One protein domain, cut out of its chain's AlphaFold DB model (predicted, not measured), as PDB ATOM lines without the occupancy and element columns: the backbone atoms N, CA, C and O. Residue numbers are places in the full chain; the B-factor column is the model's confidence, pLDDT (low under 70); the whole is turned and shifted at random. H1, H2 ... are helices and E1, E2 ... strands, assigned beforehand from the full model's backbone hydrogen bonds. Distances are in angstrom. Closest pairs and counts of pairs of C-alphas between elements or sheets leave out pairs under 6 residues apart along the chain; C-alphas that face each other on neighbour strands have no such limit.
ATOM      1  N   ASP A  92      25.917  21.770  38.618       86.00
ATOM      2  CA  ASP A  92      27.173  22.424  38.221       86.00
ATOM      3  C   ASP A  92      28.046  22.848  39.416       86.00
ATOM      4  O   ASP A  92      29.252  23.026  39.271       86.00
ATOM      5  N   ASP A  93      27.449  22.986  40.605       86.81
ATOM      6  CA  ASP A  93      28.149  23.400  41.827       86.81
ATOM      7  C   ASP A  93      28.785  22.212  42.575       86.81
ATOM      8  O   ASP A  93      29.444  22.397  43.601       86.81
ATOM      9  N   VAL A  94      28.541  20.975  42.124       88.38
ATOM     10  CA  VAL A  94      29.032  19.767  42.793       88.38
ATOM     11  C   VAL A  94      30.502  19.550  42.461       88.38
ATOM     12  O   VAL A  94      30.871  19.329  41.314       88.38
ATOM     13  N   GLU A  95      31.342  19.509  43.488       89.44
ATOM     14  CA  GLU A  95      32.787  19.317  43.316       89.44
ATOM     15  C   GLU A  95      33.249  17.873  43.503       89.44
ATOM     16  O   GLU A  95      34.322  17.496  43.040       89.44
ATOM     17  N   GLU A  96      32.491  17.071  44.249       90.75
ATOM     18  CA  GLU A  96      32.821  15.675  44.526       90.75
ATOM     19  C   GLU A  96      31.564  14.899  44.921       90.75
ATOM     20  O   GLU A  96      30.731  15.391  45.688       90.75
ATOM     21  N   VAL A  97      31.466  13.656  44.454       91.25
ATOM     22  CA  VAL A  97      30.449  12.699  44.894       91.25
ATOM     23  C   VAL A  97      31.108  11.634  45.765       91.25
ATOM     24  O   VAL A  97      31.903  10.825  45.290       91.25
ATOM     25  N   ALA A  98      30.753  11.605  47.045       91.75
ATOM     26  CA  ALA A  98      31.207  10.602  47.996       91.75
ATOM     27  C   ALA A  98      30.111   9.557  48.251       91.75
ATOM     28  O   ALA A  98      28.966   9.918  48.502       91.75
ATOM     29  N   LEU A  99      30.434   8.263  48.250       91.62
ATOM     30  CA  LEU A  99      29.515   7.210  48.692       91.62
ATOM     31  C   LEU A  99      30.023   6.561  49.979       91.62
ATOM     32  O   LEU A  99      31.113   5.995  50.030       91.62
ATOM     33  N   TRP A 100      29.178   6.551  51.005       91.81
ATOM     34  CA  TRP A 100      29.389   5.767  52.212       91.81
ATOM     35  C   TRP A 100      28.440   4.566  52.253       91.81
ATOM     36  O   TRP A 100      27.374   4.606  52.875       91.81
ATOM     37  N   ARG A 101      28.852   3.449  51.635       87.25
ATOM     38  CA  ARG A 101      28.037   2.221  51.524       87.25
ATOM     39  C   ARG A 101      27.501   1.714  52.862       87.25
ATOM     40  O   ARG A 101      26.322   1.399  52.974       87.25
ATOM     41  N   LYS A 102      28.329   1.710  53.916       87.06
ATOM     42  CA  LYS A 102      27.937   1.204  55.248       87.06
ATOM     43  C   LYS A 102      26.730   1.943  55.839       87.06
ATOM     44  O   LYS A 102      25.950   1.334  56.567       87.06
ATOM     45  N   ARG A 103      26.572   3.239  55.544       85.19
ATOM     46  CA  ARG A 103      25.414   4.041  55.981       85.19
ATOM     47  C   ARG A 103      24.410   4.337  54.869       85.19
ATOM     48  O   ARG A 103      23.360   4.889  55.181       85.19
ATOM     49  N   ARG A 104      24.679   3.898  53.633       90.06
ATOM     50  CA  ARG A 104      23.840   4.119  52.443       90.06
ATOM     51  C   ARG A 104      23.614   5.608  52.211       90.06
ATOM     52  O   ARG A 104      22.488   6.083  52.105       90.06
ATOM     53  N   LEU A 105      24.718   6.345  52.237       90.06
ATOM     54  CA  LEU A 105      24.719   7.796  52.230       90.06
ATOM     55  C   LEU A 105      25.567   8.293  51.068       90.06
ATOM     56  O   LEU A 105      26.709   7.862  50.920       90.06
ATOM     57  N   ILE A 106      25.002   9.182  50.261       90.69
ATOM     58  CA  ILE A 106      25.705   9.860  49.173       90.69
ATOM     59  C   ILE A 106      25.972  11.291  49.626       90.69
ATOM     60  O   ILE A 106      25.046  12.018  49.970       90.69
ATOM     61  N   GLY A 107      27.234  11.686  49.670       90.50
ATOM     62  CA  GLY A 107      27.671  13.043  49.932       90.50
ATOM     63  C   GLY A 107      27.922  13.793  48.636       90.50
ATOM     64  O   GLY A 107      28.671  13.317  47.792       90.50
ATOM     65  N   LEU A 108      27.360  14.985  48.508       89.88
ATOM     66  CA  LEU A 108      27.681  15.929  47.441       89.88
ATOM     67  C   LEU A 108      28.493  17.073  48.041       89.88
ATOM     68  O   LEU A 108      27.972  17.779  48.909       89.88
ATOM     69  N   ARG A 109      29.759  17.231  47.642       88.94
ATOM     70  CA  ARG A 109      30.605  18.322  48.141       88.94
ATOM     71  C   ARG A 109      30.251  19.624  47.446       88.94
ATOM     72  O   ARG A 109      30.204  19.665  46.220       88.94
ATOM     73  N   PHE A 110      30.092  20.669  48.247       85.56
ATOM     74  CA  PHE A 110      29.974  22.043  47.786       85.56
ATOM     75  C   PHE A 110      30.923  22.937  48.568       85.56
ATOM     76  O   PHE A 110      31.220  22.687  49.745       85.56
ATOM     77  N   THR A 111      31.309  24.021  47.915       82.50
ATOM     78  CA  THR A 111      31.909  25.174  48.561       82.50
ATOM     79  C   THR A 111      30.812  26.148  48.991       82.50
ATOM     80  O   THR A 111      30.041  26.652  48.178       82.50
ATOM     81  N   PHE A 112      30.738  26.431  50.289       74.19
ATOM     82  CA  PHE A 112      29.797  27.382  50.868       74.19
ATOM     83  C   PHE A 112      30.505  28.693  51.204       74.19
ATOM     84  O   PHE A 112      31.487  28.717  51.951       74.19
ATOM     85  N   HIS A 113      29.958  29.801  50.712       70.62
ATOM     86  CA  HIS A 113      30.393  31.136  51.103       70.62
ATOM     87  C   HIS A 113      29.584  31.612  52.310       70.62
ATOM     88  O   HIS A 113      28.381  31.859  52.226       70.62
ATOM     89  N   THR A 114      30.247  31.737  53.458       64.88
ATOM     90  CA  THR A 114      29.643  32.333  54.654       64.88
ATOM     91  C   THR A 114      29.624  33.859  54.527       64.88
ATOM     92  O   THR A 114      30.539  34.447  53.954       64.88
ATOM     93  N   SER A 115      28.642  34.525  55.143       60.88
ATOM     94  CA  SER A 115      28.510  35.997  55.193       60.88
ATOM     95  C   SER A 115      29.743  36.744  55.732       60.88
ATOM     96  O   SER A 115      29.875  37.945  55.526       60.88
ATOM     97  N   LYS A 116      30.662  36.035  56.398       67.50
ATOM     98  CA  LYS A 116      31.952  36.536  56.897       67.50
ATOM     99  C   LYS A 116      33.108  36.412  55.888       67.50
ATOM    100  O   LYS A 116      34.254  36.620  56.266       67.50
ATOM    101  N   GLY A 117      32.835  36.027  54.639       62.59
ATOM    102  CA  GLY A 117      33.855  35.822  53.601       62.59
ATOM    103  C   GLY A 117      34.662  34.529  53.757       62.59
ATOM    104  O   GLY A 117      35.657  34.336  53.067       62.59
ATOM    105  N   THR A 118      34.257  33.636  54.665       61.53
ATOM    106  CA  THR A 118      34.905  32.335  54.846       61.53
ATOM    107  C   THR A 118      34.309  31.318  53.884       61.53
ATOM    108  O   THR A 118      33.096  31.093  53.877       61.53
ATOM    109  N   THR A 119      35.184  30.693  53.107       70.44
ATOM    110  CA  THR A 119      34.878  29.564  52.234       70.44
ATOM    111  C   THR A 119      34.977  28.282  53.055       70.44
ATOM    112  O   THR A 119      36.043  27.982  53.593       70.44
ATOM    113  N   GLN A 120      33.871  27.556  53.214       72.19
ATOM    114  CA  GLN A 120      33.860  26.252  53.882       72.19
ATOM    115  C   GLN A 120      33.408  25.170  52.917       72.19
ATOM    116  O   GLN A 120      32.389  25.320  52.249       72.19
ATOM    117  N   ASN A 121      34.132  24.056  52.910       77.75
ATOM    118  CA  ASN A 121      33.775  22.896  52.108       77.75
ATOM    119  C   ASN A 121      33.018  21.919  52.996       77.75
ATOM    120  O   ASN A 121      33.456  21.603  54.102       77.75
ATOM    121  N   GLY A 122      31.887  21.432  52.505       81.19
ATOM    122  CA  GLY A 122      31.081  20.457  53.221       81.19
ATOM    123  C   GLY A 122      30.287  19.599  52.259       81.19
ATOM    124  O   GLY A 122      30.036  19.971  51.112       81.19
ATOM    125  N   TYR A 123      29.877  18.437  52.737       84.19
ATOM    126  CA  TYR A 123      29.015  17.542  51.997       84.19
ATOM    127  C   TYR A 123      27.571  17.740  52.406       84.19
ATOM    128  O   TYR A 123      27.239  17.695  53.588       84.19
ATOM    129  N   ARG A 124      26.684  17.854  51.425       84.69
ATOM    130  CA  ARG A 124      25.258  17.627  51.644       84.69
ATOM    131  C   ARG A 124      24.972  16.144  51.479       84.69
ATOM    132  O   ARG A 124      25.382  15.540  50.489       84.69
ATOM    133  N   THR A 125      24.300  15.556  52.459       87.19
ATOM    134  CA  THR A 125      24.072  14.111  52.512       87.19
ATOM    135  C   THR A 125      22.682  13.728  52.008       87.19
ATOM    136  O   THR A 125      21.665  14.317  52.381       87.19
ATOM    137  N   LEU A 126      22.647  12.708  51.156       87.88
ATOM    138  CA  LEU A 126      21.458  12.078  50.601       87.88
ATOM    139  C   LEU A 126      21.380  10.652  51.149       87.88
ATOM    140  O   LEU A 126      22.283   9.840  50.928       87.88
ATOM    141  N   TYR A 127      20.303  10.331  51.858       87.06
ATOM    142  CA  TYR A 127      20.077   8.975  52.353       87.06
ATOM    143  C   TYR A 127      19.413   8.115  51.283       87.06
ATOM    144  O   TYR A 127      18.380   8.481  50.725       87.06
ATOM    145  N   CYS A 128      19.988   6.943  51.033       86.12
ATOM    146  CA  CYS A 128      19.449   5.962  50.103       86.12
ATOM    147  C   CYS A 128      18.724   4.838  50.840       86.12
ATOM    148  O   CYS A 128      19.097   4.419  51.944       86.12
ATOM    149  N   LYS A 129      17.686   4.305  50.193       86.12
ATOM    150  CA  LYS A 129      17.057   3.059  50.621       86.12
ATOM    151  C   LYS A 129      18.010   1.893  50.348       86.12
ATOM    152  O   LYS A 129      18.839   1.949  49.446       86.12
ATOM    153  N   LYS A 130      17.881   0.830  51.149       86.31
ATOM    154  CA  LYS A 130      18.683  -0.390  50.994       86.31
ATOM    155  C   LYS A 130      18.501  -0.971  49.588       86.31
ATOM    156  O   LYS A 130      17.368  -1.282  49.234       86.31
ATOM    157  N   GLY A 131      19.599  -1.186  48.869       85.94
ATOM    158  CA  GLY A 131      19.610  -1.796  47.538       85.94
ATOM    159  C   GLY A 131      19.377  -0.821  46.381       85.94
ATOM    160  O   GLY A 131      19.395  -1.255  45.237       85.94
ATOM    161  N   GLU A 132      19.165   0.469  46.657       88.44
ATOM    162  CA  GLU A 132      19.030   1.510  45.624       88.44
ATOM    163  C   GLU A 132      20.307   2.359  45.487       88.44
ATOM    164  O   GLU A 132      20.348   3.299  44.700       88.44
ATOM    165  N   GLU A 133      21.357   2.082  46.266       87.81
ATOM    166  CA  GLU A 133      22.522   2.967  46.381       87.81
ATOM    167  C   GLU A 133      23.230   3.160  45.034       87.81
ATOM    168  O   GLU A 133      23.512   4.291  44.640       87.81
ATOM    169  N   ASP A 134      23.472   2.066  44.312       87.25
ATOM    170  CA  ASP A 134      24.193   2.100  43.039       87.25
ATOM    171  C   ASP A 134      23.372   2.782  41.930       87.25
ATOM    172  O   ASP A 134      23.921   3.568  41.159       87.25
ATOM    173  N   GLU A 135      22.051   2.569  41.892       89.62
ATOM    174  CA  GLU A 135      21.148   3.226  40.934       89.62
ATOM    175  C   GLU A 135      21.113   4.745  41.154       89.62
ATOM    176  O   GLU A 135      21.231   5.529  40.208       89.62
ATOM    177  N   ARG A 136      21.004   5.185  42.415       88.62
ATOM    178  CA  ARG A 136      20.969   6.616  42.757       88.62
ATOM    179  C   ARG A 136      22.308   7.292  42.496       88.62
ATOM    180  O   ARG A 136      22.325   8.403  41.970       88.62
ATOM    181  N   VAL A 137      23.422   6.627  42.813       89.25
ATOM    182  CA  VAL A 137      24.759   7.123  42.465       89.25
ATOM    183  C   VAL A 137      24.915   7.225  40.952       89.25
ATOM    184  O   VAL A 137      25.402   8.246  40.479       89.25
ATOM    185  N   ALA A 138      24.485   6.221  40.186       89.44
ATOM    186  CA  ALA A 138      24.564   6.254  38.728       89.44
ATOM    187  C   ALA A 138      23.765   7.425  38.138       89.44
ATOM    188  O   ALA A 138      24.292   8.161  37.306       89.44
ATOM    189  N   PHE A 139      22.540   7.657  38.624       88.25
ATOM    190  CA  PHE A 139      21.732   8.811  38.222       88.25
ATOM    191  C   PHE A 139      22.442  10.139  38.507       88.25
ATOM    192  O   PHE A 139      22.495  11.009  37.644       88.25
ATOM    193  N   ILE A 140      23.004  10.303  39.708       88.81
ATOM    194  CA  ILE A 140      23.721  11.529  40.079       88.81
ATOM    195  C   ILE A 140      24.946  11.707  39.179       88.81
ATOM    196  O   ILE A 140      25.143  12.785  38.631       88.81
ATOM    197  N   ARG A 141      25.728  10.648  38.962       88.06
ATOM    198  CA  ARG A 141      26.927  10.686  38.112       88.06
ATOM    199  C   ARG A 141      26.629  11.040  36.656       88.06
ATOM    200  O   ARG A 141      27.462  11.676  36.025       88.06
ATOM    201  N   ASP A 142      25.465  10.666  36.129       89.38
ATOM    202  CA  ASP A 142      25.029  11.110  34.797       89.38
ATOM    203  C   ASP A 142      24.794  12.630  34.739       89.38
ATOM    204  O   ASP A 142      25.070  13.267  33.719       89.38
ATOM    205  N   LYS A 143      24.322  13.224  35.844       87.12
ATOM    206  CA  LYS A 143      24.072  14.668  35.954       87.12
ATOM    207  C   LYS A 143      25.333  15.487  36.205       87.12
ATOM    208  O   LYS A 143      25.436  16.579  35.661       87.12
ATOM    209  N   VAL A 144      26.278  14.969  36.987       86.19
ATOM    210  CA  VAL A 144      27.543  15.647  37.314       86.19
ATOM    211  C   VAL A 144      28.717  15.035  36.557       86.19
ATOM    212  O   VAL A 144      29.552  14.317  37.113       86.19
ATOM    213  N   LYS A 145      28.754  15.295  35.247       75.19
ATOM    214  CA  LYS A 145      29.856  14.850  34.386       75.19
ATOM    215  C   LYS A 145      31.155  15.545  34.807       75.19
ATOM    216  O   LYS A 145      31.138  16.705  35.193       75.19
ATOM    217  N   ASP A 146      32.256  14.799  34.761       82.94
ATOM    218  CA  ASP A 146      33.616  15.252  35.100       82.94
ATOM    219  C   ASP A 146      33.895  15.553  36.587       82.94
ATOM    220  O   ASP A 146      34.947  16.090  36.933       82.94
ATOM    221  N   VAL A 147      33.010  15.120  37.489       88.25
ATOM    222  CA  VAL A 147      33.196  15.252  38.942       88.25
ATOM    223  C   VAL A 147      33.813  13.977  39.547       88.25
ATOM    224  O   VAL A 147      33.366  12.867  39.230       88.25
ATOM    225  N   PRO A 148      34.819  14.082  40.442       89.56
ATOM    226  CA  PRO A 148      35.418  12.923  41.097       89.56
ATOM    227  C   PRO A 148      34.405  12.147  41.946       89.56
ATOM    228  O   PRO A 148      33.606  12.715  42.695       89.56
ATOM    229  N   TYR A 149      34.485  10.819  41.853       90.25
ATOM    230  CA  TYR A 149      33.706   9.881  42.656       90.25
ATOM    231  C   TYR A 149      34.620   9.126  43.621       90.25
ATOM    232  O   TYR A 149      35.605   8.522  43.193       90.25
ATOM    233  N   VAL A 150      34.278   9.130  44.911       91.25
ATOM    234  CA  VAL A 150      35.059   8.460  45.959       91.25
ATOM    235  C   VAL A 150      34.168   7.662  46.903       91.25
ATOM    236  O   VAL A 150      33.117   8.123  47.340       91.25
ATOM    237  N   GLU A 151      34.597   6.465  47.289       90.81
ATOM    238  CA  GLU A 151      33.970   5.746  48.399       90.81
ATOM    239  C   GLU A 151      34.719   6.061  49.693       90.81
ATOM    240  O   GLU A 151      35.883   5.691  49.850       90.81
ATOM    241  N   LYS A 152      34.072   6.760  50.631       89.62
ATOM    242  CA  LYS A 152      34.704   7.128  51.903       89.62
ATOM    243  C   LYS A 152      33.722   7.213  53.061       89.62
ATOM    244  O   LYS A 152      32.516   7.378  52.890       89.62
ATOM    245  N   LYS A 153      34.268   7.100  54.271       88.06
ATOM    246  CA  LYS A 153      33.546   7.429  55.502       88.06
ATOM    247  C   LYS A 153      33.370   8.947  55.576       88.06
ATOM    248  O   LYS A 153      34.281   9.680  55.211       88.06
ATOM    249  N   MET A 154      32.221   9.379  56.081       84.69
ATOM    250  CA  MET A 154      31.879  10.790  56.259       84.69
ATOM    251  C   MET A 154      31.416  11.024  57.693       84.69
ATOM    252  O   MET A 154      30.736  10.165  58.263       84.69
ATOM    253  N   GLU A 155      31.760  12.156  58.288       80.50
ATOM    254  CA  GLU A 155      31.241  12.518  59.610       80.50
ATOM    255  C   GLU A 155      30.006  13.389  59.447       80.50
ATOM    256  O   GLU A 155      30.098  14.516  58.982       80.50
ATOM    257  N   VAL A 156      28.834  12.834  59.771       74.69
ATOM    258  CA  VAL A 156      27.542  13.491  59.537       74.69
ATOM    259  C   VAL A 156      27.099  14.251  60.780       74.69
ATOM    260  O   VAL A 156      26.990  13.668  61.859       74.69
ATOM    261  N   PHE A 157      26.795  15.529  60.591       69.06
ATOM    262  CA  PHE A 157      26.278  16.457  61.588       69.06
ATOM    263  C   PHE A 157      24.757  16.630  61.463       69.06
ATOM    264  O   PHE A 157      24.125  16.186  60.496       69.06
ATOM    265  N   GLU A 158      24.150  17.285  62.456       59.47
ATOM    266  CA  GLU A 158      22.739  17.680  62.394       59.47
ATOM    267  C   GLU A 158      22.449  18.530  61.140       59.47
ATOM    268  O   GLU A 158      23.300  19.280  60.666       59.47
ATOM    269  N   GLY A 159      21.251  18.370  60.568       60.38
ATOM    270  CA  GLY A 159      20.846  19.058  59.330       60.38
ATOM    271  C   GLY A 159      21.279  18.365  58.031       60.38
ATOM    272  O   GLY A 159      20.964  18.837  56.944       60.38
ATOM    273  N   GLY A 160      21.958  17.214  58.110       63.62
ATOM    274  CA  GLY A 160      22.341  16.443  56.922       63.62
ATOM    275  C   GLY A 160      23.582  16.982  56.208       63.62
ATOM    276  O   GLY A 160      23.797  16.658  55.036       63.62
ATOM    277  N   MET A 161      24.413  17.763  56.899       64.75
ATOM    278  CA  MET A 161      25.761  18.102  56.445       64.75
ATOM    279  C   MET A 161      26.779  17.073  56.934       64.75
ATOM    280  O   MET A 161      26.603  16.479  57.995       64.75
ATOM    281  N   ALA A 162      27.855  16.869  56.183       69.94
ATOM    282  CA  ALA A 162      28.981  16.049  56.598       69.94
ATOM    283  C   ALA A 162      30.323  16.668  56.193       69.94
ATOM    284  O   ALA A 162      30.366  17.500  55.288       69.94
ATOM    285  N   ILE A 163      31.406  16.242  56.845       63.44
ATOM    286  CA  ILE A 163      32.797  16.519  56.436       63.44
ATOM    287  C   ILE A 163      33.524  15.232  56.048       63.44
ATOM    288  O   ILE A 163      33.166  14.150  56.583       63.44
TER     289      ILE A 163
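This is residues 92 to 163 of the 163 residues of an uncharacterized protein of Halomonas nitroreducens (UniProt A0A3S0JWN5). What does one see first? A twisted sheet of four strands has the single helix H1 over one face, and the long hairpin of E2 and E3 reaches well past the helix to make the length of the domain. The last stretch, residues 152 to 163, turns back from E4 at one edge of the sheet to E3 at the other, where residues 161 to 162 pair with 123 to 124. What is it made of? The printed part has 72 residues with four named strands and one named helix, in the order E1, E2, E3, H1, E4; its class is mixed, helices and strands, and the mixed sheet runs E3, E2, E1, E4. It is compact, with a radius of gyration of the C-alphas of 12.4 A, and spans 41 by 27 by 16 A, only just elongated.

Where are the strands? E2 is residues 105 to 113, 24.0 A long, and E3 is residues 119 to 127, 25.4 A. E1, residues 96 to 100, is 13.0 A long and begins at C-alpha 96 at (32.821, 15.675, 44.526). E4, residues 149 to 151, is 7.1 A long and ends at C-alpha 151 at (33.970, 5.746, 48.399). Where is the helix? H1 is residues 133 to 143, 15.7 A from first to last C-alpha, beginning at C-alpha 133 at (22.522, 2.967, 46.381).

How are the strands joined? E1, E2 and E3 form a meander, each strand the antiparallel neighbour of the one before, and E1 and E2, like E2 and E3, are a hairpin. N 110 and O 122 of E2 and E3 are 2.9 A apart, and N 107 and O 98 of E2 and E1 are 2.7 A apart, both within hydrogen-bond range. E4 is parallel to E1, at 23 degrees, with N 99 and O 150 within hydrogen-bond range at 2.8 A. Where is H1? It is on the sheet at a height over the sheet of 9.7 A, over E2 and E1, in two layers, a helix on one face of a sheet; it runs along the strands, at 13 degrees to E2 on the local plane. Its closest C-alphas to E2 are those of Val 137 and Ile 106, 7.3 A apart. Every O i to N i+4 pair in H1 is within hydrogen-bond range. How do E3 and E4 stand? These edge strands are apart. With H1 they form a split strand-helix-strand unit, two strands running the same way with E2 and E1 between them in the sheet, and its crossover is right-handed.

How large is it? The two C-alphas farthest apart, those of Lys 116 and Gly 131, are 41.3 A apart. The sheet is only just strongly twisted, with C-alphas up to 4.2 A off its best plane. Are there cuts or long links? The printed part has no cut, and the four links between named elements are tight. Where is confidence low? The mean pLDDT of the printed part is 82.5, and residues 114 to 118 and 157 to 163 are under 70.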